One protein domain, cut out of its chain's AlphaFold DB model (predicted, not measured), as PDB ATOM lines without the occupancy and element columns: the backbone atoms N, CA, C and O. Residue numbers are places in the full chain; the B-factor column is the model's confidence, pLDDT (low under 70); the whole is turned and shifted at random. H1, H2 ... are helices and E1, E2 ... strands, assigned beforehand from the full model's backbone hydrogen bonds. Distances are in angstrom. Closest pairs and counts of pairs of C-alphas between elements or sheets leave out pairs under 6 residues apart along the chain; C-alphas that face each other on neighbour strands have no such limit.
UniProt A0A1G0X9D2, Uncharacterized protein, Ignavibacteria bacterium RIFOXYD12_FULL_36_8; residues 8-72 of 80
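Overview. This is residues 8 to 72 of the 80 residues of an uncharacterized protein of Ignavibacteria bacterium RIFOXYD12_FULL_36_8 (UniProt A0A1G0X9D2). A twisted sheet of four strands has helix H1 packed along one face, and short H2, right after E4, only grazes it. The 65 printed residues hold H1 E1 E2 E3 E4 H2, mixed helices and strands in two layers, H1 and the sheet; E1 E2 E3 E4 form a meander, each strand the antiparallel neighbour of the one before. It is compact, radius of gyration of the C-alphas 12.3 A, yet elongated, 37 by 23 by 17 A.

Arrangement. Start with H1, residues 8 to 19, at a height of 8.6 A over the sheet; its Val 15 and Val 54 of E3, residues 47 to 56, are their closest C-alphas, 6.5 A. E1, residues 26 to 31, and E2, residues 34 to 42, form a hairpin: N 26 and O 38, 2.8 A. Hairpin E2 and E3 has N 35 and O 54, 2.9 A. Hairpin E3 and E4, residues 61 to 65, has N 62 and O 55, 2.7 A. In H1 and H2, residues 66 to 70, every O i to N i+4 pair is within hydrogen-bond range.

Along the chain. Find C-alpha 8 at (22.495, 4.309, 24.237); H1 runs 16.1 A. E2 runs 23.9 A, E3 26.5 A. H2 ends at C-alpha 70, (0.329, 9.855, 41.695).

Size, cuts and confidence. The printed part has no cut. Look for pLDDT under 70 at residues 42 to 45 and 68 to 72.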
ATOM      1  N   LYS A   8      21.935   5.192  23.212       88.50
ATOM      2  CA  LYS A   8      22.495   4.309  24.237       88.50
ATOM      3  C   LYS A   8      23.141   5.037  25.431       88.50
ATOM      4  O   LYS A   8      22.821   4.665  26.556       88.50
ATOM      5  N   PRO A   9      23.961   6.094  25.262       91.62
ATOM      6  CA  PRO A   9      24.517   6.820  26.408       91.62
ATOM      7  C   PRO A   9      23.452   7.526  27.261       91.62
ATOM      8  O   PRO A   9      23.638   7.687  28.464       91.62
ATOM      9  N   VAL A  10      22.329   7.943  26.663       90.88
ATOM     10  CA  VAL A  10      21.202   8.536  27.404       90.88
ATOM     11  C   VAL A  10      20.481   7.457  28.209       90.88
ATOM     12  O   VAL A  10      20.226   7.647  29.395       90.88
ATOM     13  N   TYR A  11      20.219   6.308  27.584       92.12
ATOM     14  CA  TYR A  11      19.640   5.149  28.254       92.12
ATOM     15  C   TYR A  11      20.485   4.698  29.453       92.12
ATOM     16  O   TYR A  11      19.960   4.617  30.559       92.12
ATOM     17  N   ASP A  12      21.796   4.510  29.271       92.31
ATOM     18  CA  ASP A  12      22.700   4.049  30.334       92.31
ATOM     19  C   ASP A  12      22.710   5.033  31.530       92.31
ATOM     20  O   ASP A  12      22.702   4.621  32.693       92.31
ATOM     21  N   LYS A  13      22.642   6.350  31.266       93.00
ATOM     22  CA  LYS A  13      22.517   7.381  32.315       93.00
ATOM     23  C   LYS A  13      21.179   7.309  33.059       93.00
ATOM     24  O   LYS A  13      21.175   7.386  34.286       93.00
ATOM     25  N   LEU A  14      20.063   7.169  32.344       91.38
ATOM     26  CA  LEU A  14      18.724   7.101  32.943       91.38
ATOM     27  C   LEU A  14      18.531   5.820  33.760       91.38
ATOM     28  O   LEU A  14      18.014   5.877  34.875       91.38
ATOM     29  N   VAL A  15      19.022   4.684  33.260       91.19
ATOM     30  CA  VAL A  15      19.035   3.424  34.012       91.19
ATOM     31  C   VAL A  15      19.835   3.585  35.297       91.19
ATOM     32  O   VAL A  15      19.344   3.218  36.355       91.19
ATOM     33  N   LYS A  16      21.020   4.212  35.259       92.50
ATOM     34  CA  LYS A  16      21.816   4.464  36.474       92.50
ATOM     35  C   LYS A  16      21.063   5.289  37.525       92.50
ATOM     36  O   LYS A  16      21.289   5.090  38.716       92.50
ATOM     37  N   ILE A  17      20.188   6.207  37.110       90.12
ATOM     38  CA  ILE A  17      19.324   6.961  38.029       90.12
ATOM     39  C   ILE A  17      18.266   6.033  38.630       90.12
ATOM     40  O   ILE A  17      18.170   5.967  39.852       90.12
ATOM     41  N   MET A  18      17.542   5.269  37.804       86.44
ATOM     42  CA  MET A  18      16.545   4.313  38.301       86.44
ATOM     43  C   MET A  18      17.158   3.246  39.219       86.44
ATOM     44  O   MET A  18      16.561   2.939  40.247       86.44
ATOM     45  N   LYS A  19      18.372   2.760  38.933       88.94
ATOM     46  CA  LYS A  19      19.075   1.763  39.758       88.94
ATOM     47  C   LYS A  19      19.287   2.200  41.206       88.94
ATOM     48  O   LYS A  19      19.295   1.371  42.105       88.94
ATOM     49  N   LYS A  20      19.383   3.505  41.482       88.69
ATOM     50  CA  LYS A  20      19.468   4.007  42.868       88.69
ATOM     51  C   LYS A  20      18.238   3.646  43.706       88.69
ATOM     52  O   LYS A  20      18.337   3.595  44.928       88.69
ATOM     53  N   HIS A  21      17.108   3.400  43.050       82.94
ATOM     54  CA  HIS A  21      15.842   3.053  43.677       82.94
ATOM     55  C   HIS A  21      15.602   1.534  43.748       82.94
ATOM     56  O   HIS A  21      14.626   1.128  44.368       82.94
ATOM     57  N   GLU A  22      16.503   0.691  43.211       83.69
ATOM     58  CA  GLU A  22      16.434  -0.782  43.332       83.69
ATOM     59  C   GLU A  22      16.406  -1.254  44.790       83.69
ATOM     60  O   GLU A  22      15.838  -2.293  45.082       83.69
ATOM     61  N   LYS A  23      16.979  -0.495  45.734       80.38
ATOM     62  CA  LYS A  23      17.003  -0.899  47.152       80.38
ATOM     63  C   LYS A  23      15.610  -1.098  47.756       80.38
ATOM     64  O   LYS A  23      15.455  -1.935  48.635       80.38
ATOM     65  N   ASN A  24      14.626  -0.334  47.283       76.94
ATOM     66  CA  ASN A  24      13.266  -0.332  47.823       76.94
ATOM     67  C   ASN A  24      12.243  -0.858  46.798       76.94
ATOM     68  O   ASN A  24      11.038  -0.737  47.018       76.94
ATOM     69  N   LEU A  25      12.704  -1.363  45.647       83.81
ATOM     70  CA  LEU A  25      11.875  -1.740  44.501       83.81
ATOM     71  C   LEU A  25      12.356  -3.061  43.896       83.81
ATOM     72  O   LEU A  25      13.490  -3.483  44.078       83.81
ATOM     73  N   ILE A  26      11.493  -3.691  43.111       85.38
ATOM     74  CA  ILE A  26      11.750  -4.961  42.443       85.38
ATOM     75  C   ILE A  26      12.036  -4.693  40.962       85.38
ATOM     76  O   ILE A  26      11.297  -3.973  40.285       85.38
ATOM     77  N   VAL A  27      13.108  -5.286  40.436       88.06
ATOM     78  CA  VAL A  27      13.429  -5.235  39.004       88.06
ATOM     79  C   VAL A  27      12.514  -6.194  38.253       88.06
ATOM     80  O   VAL A  27      12.675  -7.407  38.329       88.06
ATOM     81  N   SER A  28      11.554  -5.653  37.505       85.75
ATOM     82  CA  SER A  28      10.643  -6.468  36.687       85.75
ATOM     83  C   SER A  28      11.209  -6.788  35.311       85.75
ATOM     84  O   SER A  28      10.814  -7.767  34.683       85.75
ATOM     85  N   THR A  29      12.092  -5.946  34.776       87.31
ATOM     86  CA  THR A  29      12.732  -6.191  33.479       87.31
ATOM     87  C   THR A  29      14.103  -5.540  33.461       87.31
ATOM     88  O   THR A  29      14.197  -4.340  33.701       87.31
ATOM     89  N   ASP A  30      15.139  -6.307  33.122       85.81
ATOM     90  CA  ASP A  30      16.497  -5.806  32.893       85.81
ATOM     91  C   ASP A  30      17.019  -6.337  31.554       85.81
ATOM     92  O   ASP A  30      17.428  -7.489  31.418       85.81
ATOM     93  N   ASN A  31      16.928  -5.515  30.514       87.00
ATOM     94  CA  ASN A  31      17.443  -5.826  29.188       87.00
ATOM     95  C   ASN A  31      18.117  -4.580  28.609       87.00
ATOM     96  O   ASN A  31      17.721  -3.464  28.911       87.00
ATOM     97  N   LYS A  32      19.053  -4.742  27.670       85.19
ATOM     98  CA  LYS A  32      19.869  -3.668  27.060       85.19
ATOM     99  C   LYS A  32      19.074  -2.531  26.388       85.19
ATOM    100  O   LYS A  32      19.672  -1.569  25.911       85.19
ATOM    101  N   ARG A  33      17.751  -2.670  26.254       86.88
ATOM    102  CA  ARG A  33      16.838  -1.688  25.643       86.88
ATOM    103  C   ARG A  33      15.612  -1.367  26.497       86.88
ATOM    104  O   ARG A  33      14.863  -0.464  26.130       86.88
ATOM    105  N   ASN A  34      15.370  -2.106  27.576       90.19
ATOM    106  CA  ASN A  34      14.182  -1.962  28.406       90.19
ATOM    107  C   ASN A  34      14.552  -2.283  29.850       90.19
ATOM    108  O   ASN A  34      15.040  -3.374  30.128       90.19
ATOM    109  N   TYR A  35      14.326  -1.330  30.739       92.62
ATOM    110  CA  TYR A  35      14.595  -1.468  32.157       92.62
ATOM    111  C   TYR A  35      13.376  -0.988  32.938       92.62
ATOM    112  O   TYR A  35      12.967   0.155  32.754       92.62
ATOM    113  N   SER A  36      12.799  -1.830  33.789       90.50
ATOM    114  CA  SER A  36      11.549  -1.542  34.503       90.50
ATOM    115  C   SER A  36      11.665  -1.891  35.980       90.50
ATOM    116  O   SER A  36      12.147  -2.969  36.328       90.50
ATOM    117  N   LEU A  37      11.145  -1.006  36.830       89.81
ATOM    118  CA  LEU A  37      11.018  -1.210  38.268       89.81
ATOM    119  C   LEU A  37       9.544  -1.250  38.661       89.81
ATOM    120  O   LEU A  37       8.731  -0.452  38.180       89.81
ATOM    121  N   THR A  38       9.231  -2.140  39.589       86.69
ATOM    122  CA  THR A  38       7.911  -2.295  40.195       86.69
ATOM    123  C   THR A  38       8.069  -2.231  41.706       86.69
ATOM    124  O   THR A  38       9.044  -2.722  42.265       86.69
ATOM    125  N   GLY A  39       7.157  -1.536  42.368       83.56
ATOM    126  CA  GLY A  39       7.111  -1.444  43.817       83.56
ATOM    127  C   GLY A  39       6.487  -2.678  44.464       83.56
ATOM    128  O   GLY A  39       5.866  -3.494  43.778       83.56
ATOM    129  N   PRO A  40       6.627  -2.799  45.792       75.44
ATOM    130  CA  PRO A  40       5.995  -3.870  46.549       75.44
ATOM    131  C   PRO A  40       4.467  -3.832  46.407       75.44
ATOM    132  O   PRO A  40       3.873  -2.821  46.007       75.44
ATOM    133  N   MET A  41       3.824  -4.949  46.747       72.12
ATOM    134  CA  MET A  41       2.369  -5.053  46.757       72.12
ATOM    135  C   MET A  41       1.785  -3.976  47.674       72.12
ATOM    136  O   MET A  41       2.070  -3.931  48.867       72.12
ATOM    137  N   SER A  42       0.970  -3.085  47.113       68.94
ATOM    138  CA  SER A  42       0.307  -2.067  47.915       68.94
ATOM    139  C   SER A  42      -0.940  -2.661  48.555       68.94
ATOM    140  O   SER A  42      -1.828  -3.123  47.841       68.94
ATOM    141  N   GLU A  43      -1.063  -2.580  49.878       68.25
ATOM    142  CA  GLU A  43      -2.275  -3.002  50.596       68.25
ATOM    143  C   GLU A  43      -3.520  -2.235  50.126       68.25
ATOM    144  O   GLU A  43      -4.605  -2.800  49.992       68.25
ATOM    145  N   LYS A  44      -3.344  -0.954  49.776       68.12
ATOM    146  CA  LYS A  44      -4.418  -0.078  49.292       68.12
ATOM    147  C   LYS A  44      -4.923  -0.469  47.900       68.12
ATOM    148  O   LYS A  44      -6.121  -0.404  47.645       68.12
ATOM    149  N   PHE A  45      -4.019  -0.851  46.999       67.50
ATOM    150  CA  PHE A  45      -4.358  -1.167  45.603       67.50
ATOM    151  C   PHE A  45      -4.423  -2.674  45.317       67.50
ATOM    152  O   PHE A  45      -4.782  -3.063  44.206       67.50
ATOM    153  N   LYS A  46      -4.088  -3.513  46.309       71.50
ATOM    154  CA  LYS A  46      -4.018  -4.984  46.251       71.50
ATOM    155  C   LYS A  46      -3.244  -5.521  45.040       71.50
ATOM    156  O   LYS A  46      -3.524  -6.614  44.555       71.50
ATOM    157  N   LYS A  47      -2.305  -4.733  44.515       73.69
ATOM    158  CA  LYS A  47      -1.520  -5.030  43.313       73.69
ATOM    159  C   LYS A  47      -0.106  -4.492  43.472       73.69
ATOM    160  O   LYS A  47       0.121  -3.523  44.202       73.69
ATOM    161  N   GLU A  48       0.823  -5.123  42.769       73.62
ATOM    162  CA  GLU A  48       2.174  -4.611  42.574       73.62
ATOM    163  C   GLU A  48       2.093  -3.330  41.743       73.62
ATOM    164  O   GLU A  48       1.523  -3.305  40.647       73.62
ATOM    165  N   LEU A  49       2.592  -2.229  42.299       78.94
ATOM    166  CA  LEU A  49       2.506  -0.934  41.640       78.94
ATOM    167  C   LEU A  49       3.719  -0.737  40.752       78.94
ATOM    168  O   LEU A  49       4.840  -0.621  41.236       78.94
ATOM    169  N   TRP A  50       3.499  -0.645  39.446       83.44
ATOM    170  CA  TRP A  50       4.570  -0.291  38.528       83.44
ATOM    171  C   TRP A  50       5.149   1.079  38.899       83.44
ATOM    172  O   TRP A  50       4.410   2.055  39.021       83.44
ATOM    173  N   PHE A  51       6.464   1.151  39.110       85.56
ATOM    174  CA  PHE A  51       7.135   2.366  39.571       85.56
ATOM    175  C   PHE A  51       7.632   3.203  38.395       85.56
ATOM    176  O   PHE A  51       7.486   4.425  38.371       85.56
ATOM    177  N   GLY A  52       8.204   2.550  37.389       89.50
ATOM    178  CA  GLY A  52       8.697   3.241  36.213       89.50
ATOM    179  C   GLY A  52       9.457   2.338  35.260       89.50
ATOM    180  O   GLY A  52       9.765   1.188  35.575       89.50
ATOM    181  N   ALA A  53       9.773   2.873  34.084       91.44
ATOM    182  CA  ALA A  53      10.630   2.194  33.122       91.44
ATOM    183  C   ALA A  53      11.417   3.162  32.238       91.44
ATOM    184  O   ALA A  53      10.951   4.256  31.907       91.44
ATOM    185  N   VAL A  54      12.578   2.693  31.787       92.62
ATOM    186  CA  VAL A  54      13.406   3.284  30.741       92.62
ATOM    187  C   VAL A  54      13.365   2.381  29.508       92.62
ATOM    188  O   VAL A  54      13.738   1.212  29.579       92.62
ATOM    189  N   GLN A  55      12.953   2.915  28.358       93.31
ATOM    190  CA  GLN A  55      12.834   2.154  27.108       93.31
ATOM    191  C   GLN A  55      13.465   2.880  25.929       93.31
ATOM    192  O   GLN A  55      13.119   4.020  25.643       93.31
ATOM    193  N   ILE A  56      14.321   2.199  25.168       92.44
ATOM    194  CA  ILE A  56      14.799   2.713  23.880       92.44
ATOM    195  C   ILE A  56      13.739   2.425  22.809       92.44
ATOM    196  O   ILE A  56      13.403   1.268  22.547       92.44
ATOM    197  N   LYS A  57      13.220   3.478  22.174       89.38
ATOM    198  CA  LYS A  57      12.320   3.417  21.009       89.38
ATOM    199  C   LYS A  57      13.069   3.861  19.745       89.38
ATOM    200  O   LYS A  57      14.272   4.095  19.779       89.38
ATOM    201  N   LYS A  58      12.356   3.966  18.615       85.31
ATOM    202  CA  LYS A  58      12.938   4.224  17.284       85.31
ATOM    203  C   LYS A  58      13.862   5.451  17.257       85.31
ATOM    204  O   LYS A  58      14.973   5.346  16.756       85.31
ATOM    205  N   ASN A  59      13.418   6.572  17.834       87.50
ATOM    206  CA  ASN A  59      14.129   7.859  17.776       87.50
ATOM    207  C   ASN A  59      14.291   8.546  19.145       87.50
ATOM    208  O   ASN A  59      14.759   9.679  19.203       87.50
ATOM    209  N   TYR A  60      13.879   7.907  20.243       89.25
ATOM    210  CA  TYR A  60      13.912   8.509  21.578       89.25
ATOM    211  C   TYR A  60      14.054   7.452  22.677       89.25
ATOM    212  O   TYR A  60      13.820   6.263  22.447       89.25
ATOM    213  N   VAL A  61      14.426   7.900  23.878       90.69
ATOM    214  CA  VAL A  61      14.382   7.089  25.100       90.69
ATOM    215  C   VAL A  61      13.152   7.506  25.899       90.69
ATOM    216  O   VAL A  61      13.031   8.666  26.280       90.69
ATOM    217  N   SER A  62      12.230   6.575  26.115       90.31
ATOM    218  CA  SER A  62      11.074   6.772  26.982       90.31
ATOM    219  C   SER A  62      11.500   6.624  28.433       90.31
ATOM    220  O   SER A  62      12.168   5.648  28.775       90.31
ATOM    221  N   TYR A  63      11.099   7.570  29.274       90.88
ATOM    222  CA  TYR A  63      11.342   7.544  30.710       90.88
ATOM    223  C   TYR A  63      10.019   7.789  31.426       90.88
ATOM    224  O   TYR A  63       9.466   8.886  31.361       90.88
ATOM    225  N   HIS A  64       9.489   6.750  32.061       87.88
ATOM    226  CA  HIS A  64       8.213   6.803  32.760       87.88
ATOM    227  C   HIS A  64       8.431   6.680  34.259       87.88
ATOM    228  O   HIS A  64       9.119   5.765  34.710       87.88
ATOM    229  N   LEU A  65       7.801   7.572  35.018       85.62
ATOM    230  CA  LEU A  65       7.782   7.552  36.475       85.62
ATOM    231  C   LEU A  65       6.335   7.640  36.948       85.62
ATOM    232  O   LEU A  65       5.748   8.719  36.967       85.62
ATOM    233  N   MET A  66       5.779   6.511  37.380       80.81
ATOM    234  CA  MET A  66       4.477   6.469  38.042       80.81
ATOM    235  C   MET A  66       4.358   7.373  39.277       80.81
ATOM    236  O   MET A  66       3.342   8.063  39.375       80.81
ATOM    237  N   PRO A  67       5.348   7.466  40.196       70.31
ATOM    238  CA  PRO A  67       5.174   8.282  41.396       70.31
ATOM    239  C   PRO A  67       4.914   9.754  41.067       70.31
ATOM    240  O   PRO A  67       4.111  10.382  41.740       70.31
ATOM    241  N   VAL A  68       5.489  10.295  39.990       68.75
ATOM    242  CA  VAL A  68       5.250  11.693  39.588       68.75
ATOM    243  C   VAL A  68       3.776  11.940  39.249       68.75
ATOM    244  O   VAL A  68       3.244  12.993  39.585       68.75
ATOM    245  N   TYR A  69       3.093  10.961  38.651       66.56
ATOM    246  CA  TYR A  69       1.672  11.076  38.315       66.56
ATOM    247  C   TYR A  69       0.758  10.929  39.532       66.56
ATOM    248  O   TYR A  69      -0.311  11.534  39.573       66.56
ATOM    249  N   ILE A  70       1.167  10.140  40.528       63.09
ATOM    250  CA  ILE A  70       0.329   9.855  41.695       63.09
ATOM    251  C   ILE A  70       0.603  10.837  42.848       63.09
ATOM    252  O   ILE A  70      -0.255  11.012  43.706       63.09
ATOM    253  N   VAL A  71       1.750  11.530  42.880       54.19
ATOM    254  CA  VAL A  71       2.178  12.430  43.977       54.19
ATOM    255  C   VAL A  71       1.229  13.607  44.257       54.19
ATOM    256  O   VAL A  71       1.303  14.171  45.345       54.19
ATOM    257  N   LEU A  72       0.219  13.878  43.418       44.81
ATOM    258  CA  LEU A  72      -0.924  14.709  43.837       44.81
ATOM    259  C   LEU A  72      -1.725  14.091  45.019       44.81
ATOM    260  O   LEU A  72      -2.538  14.764  45.641       44.81
TER     261      LEU A  72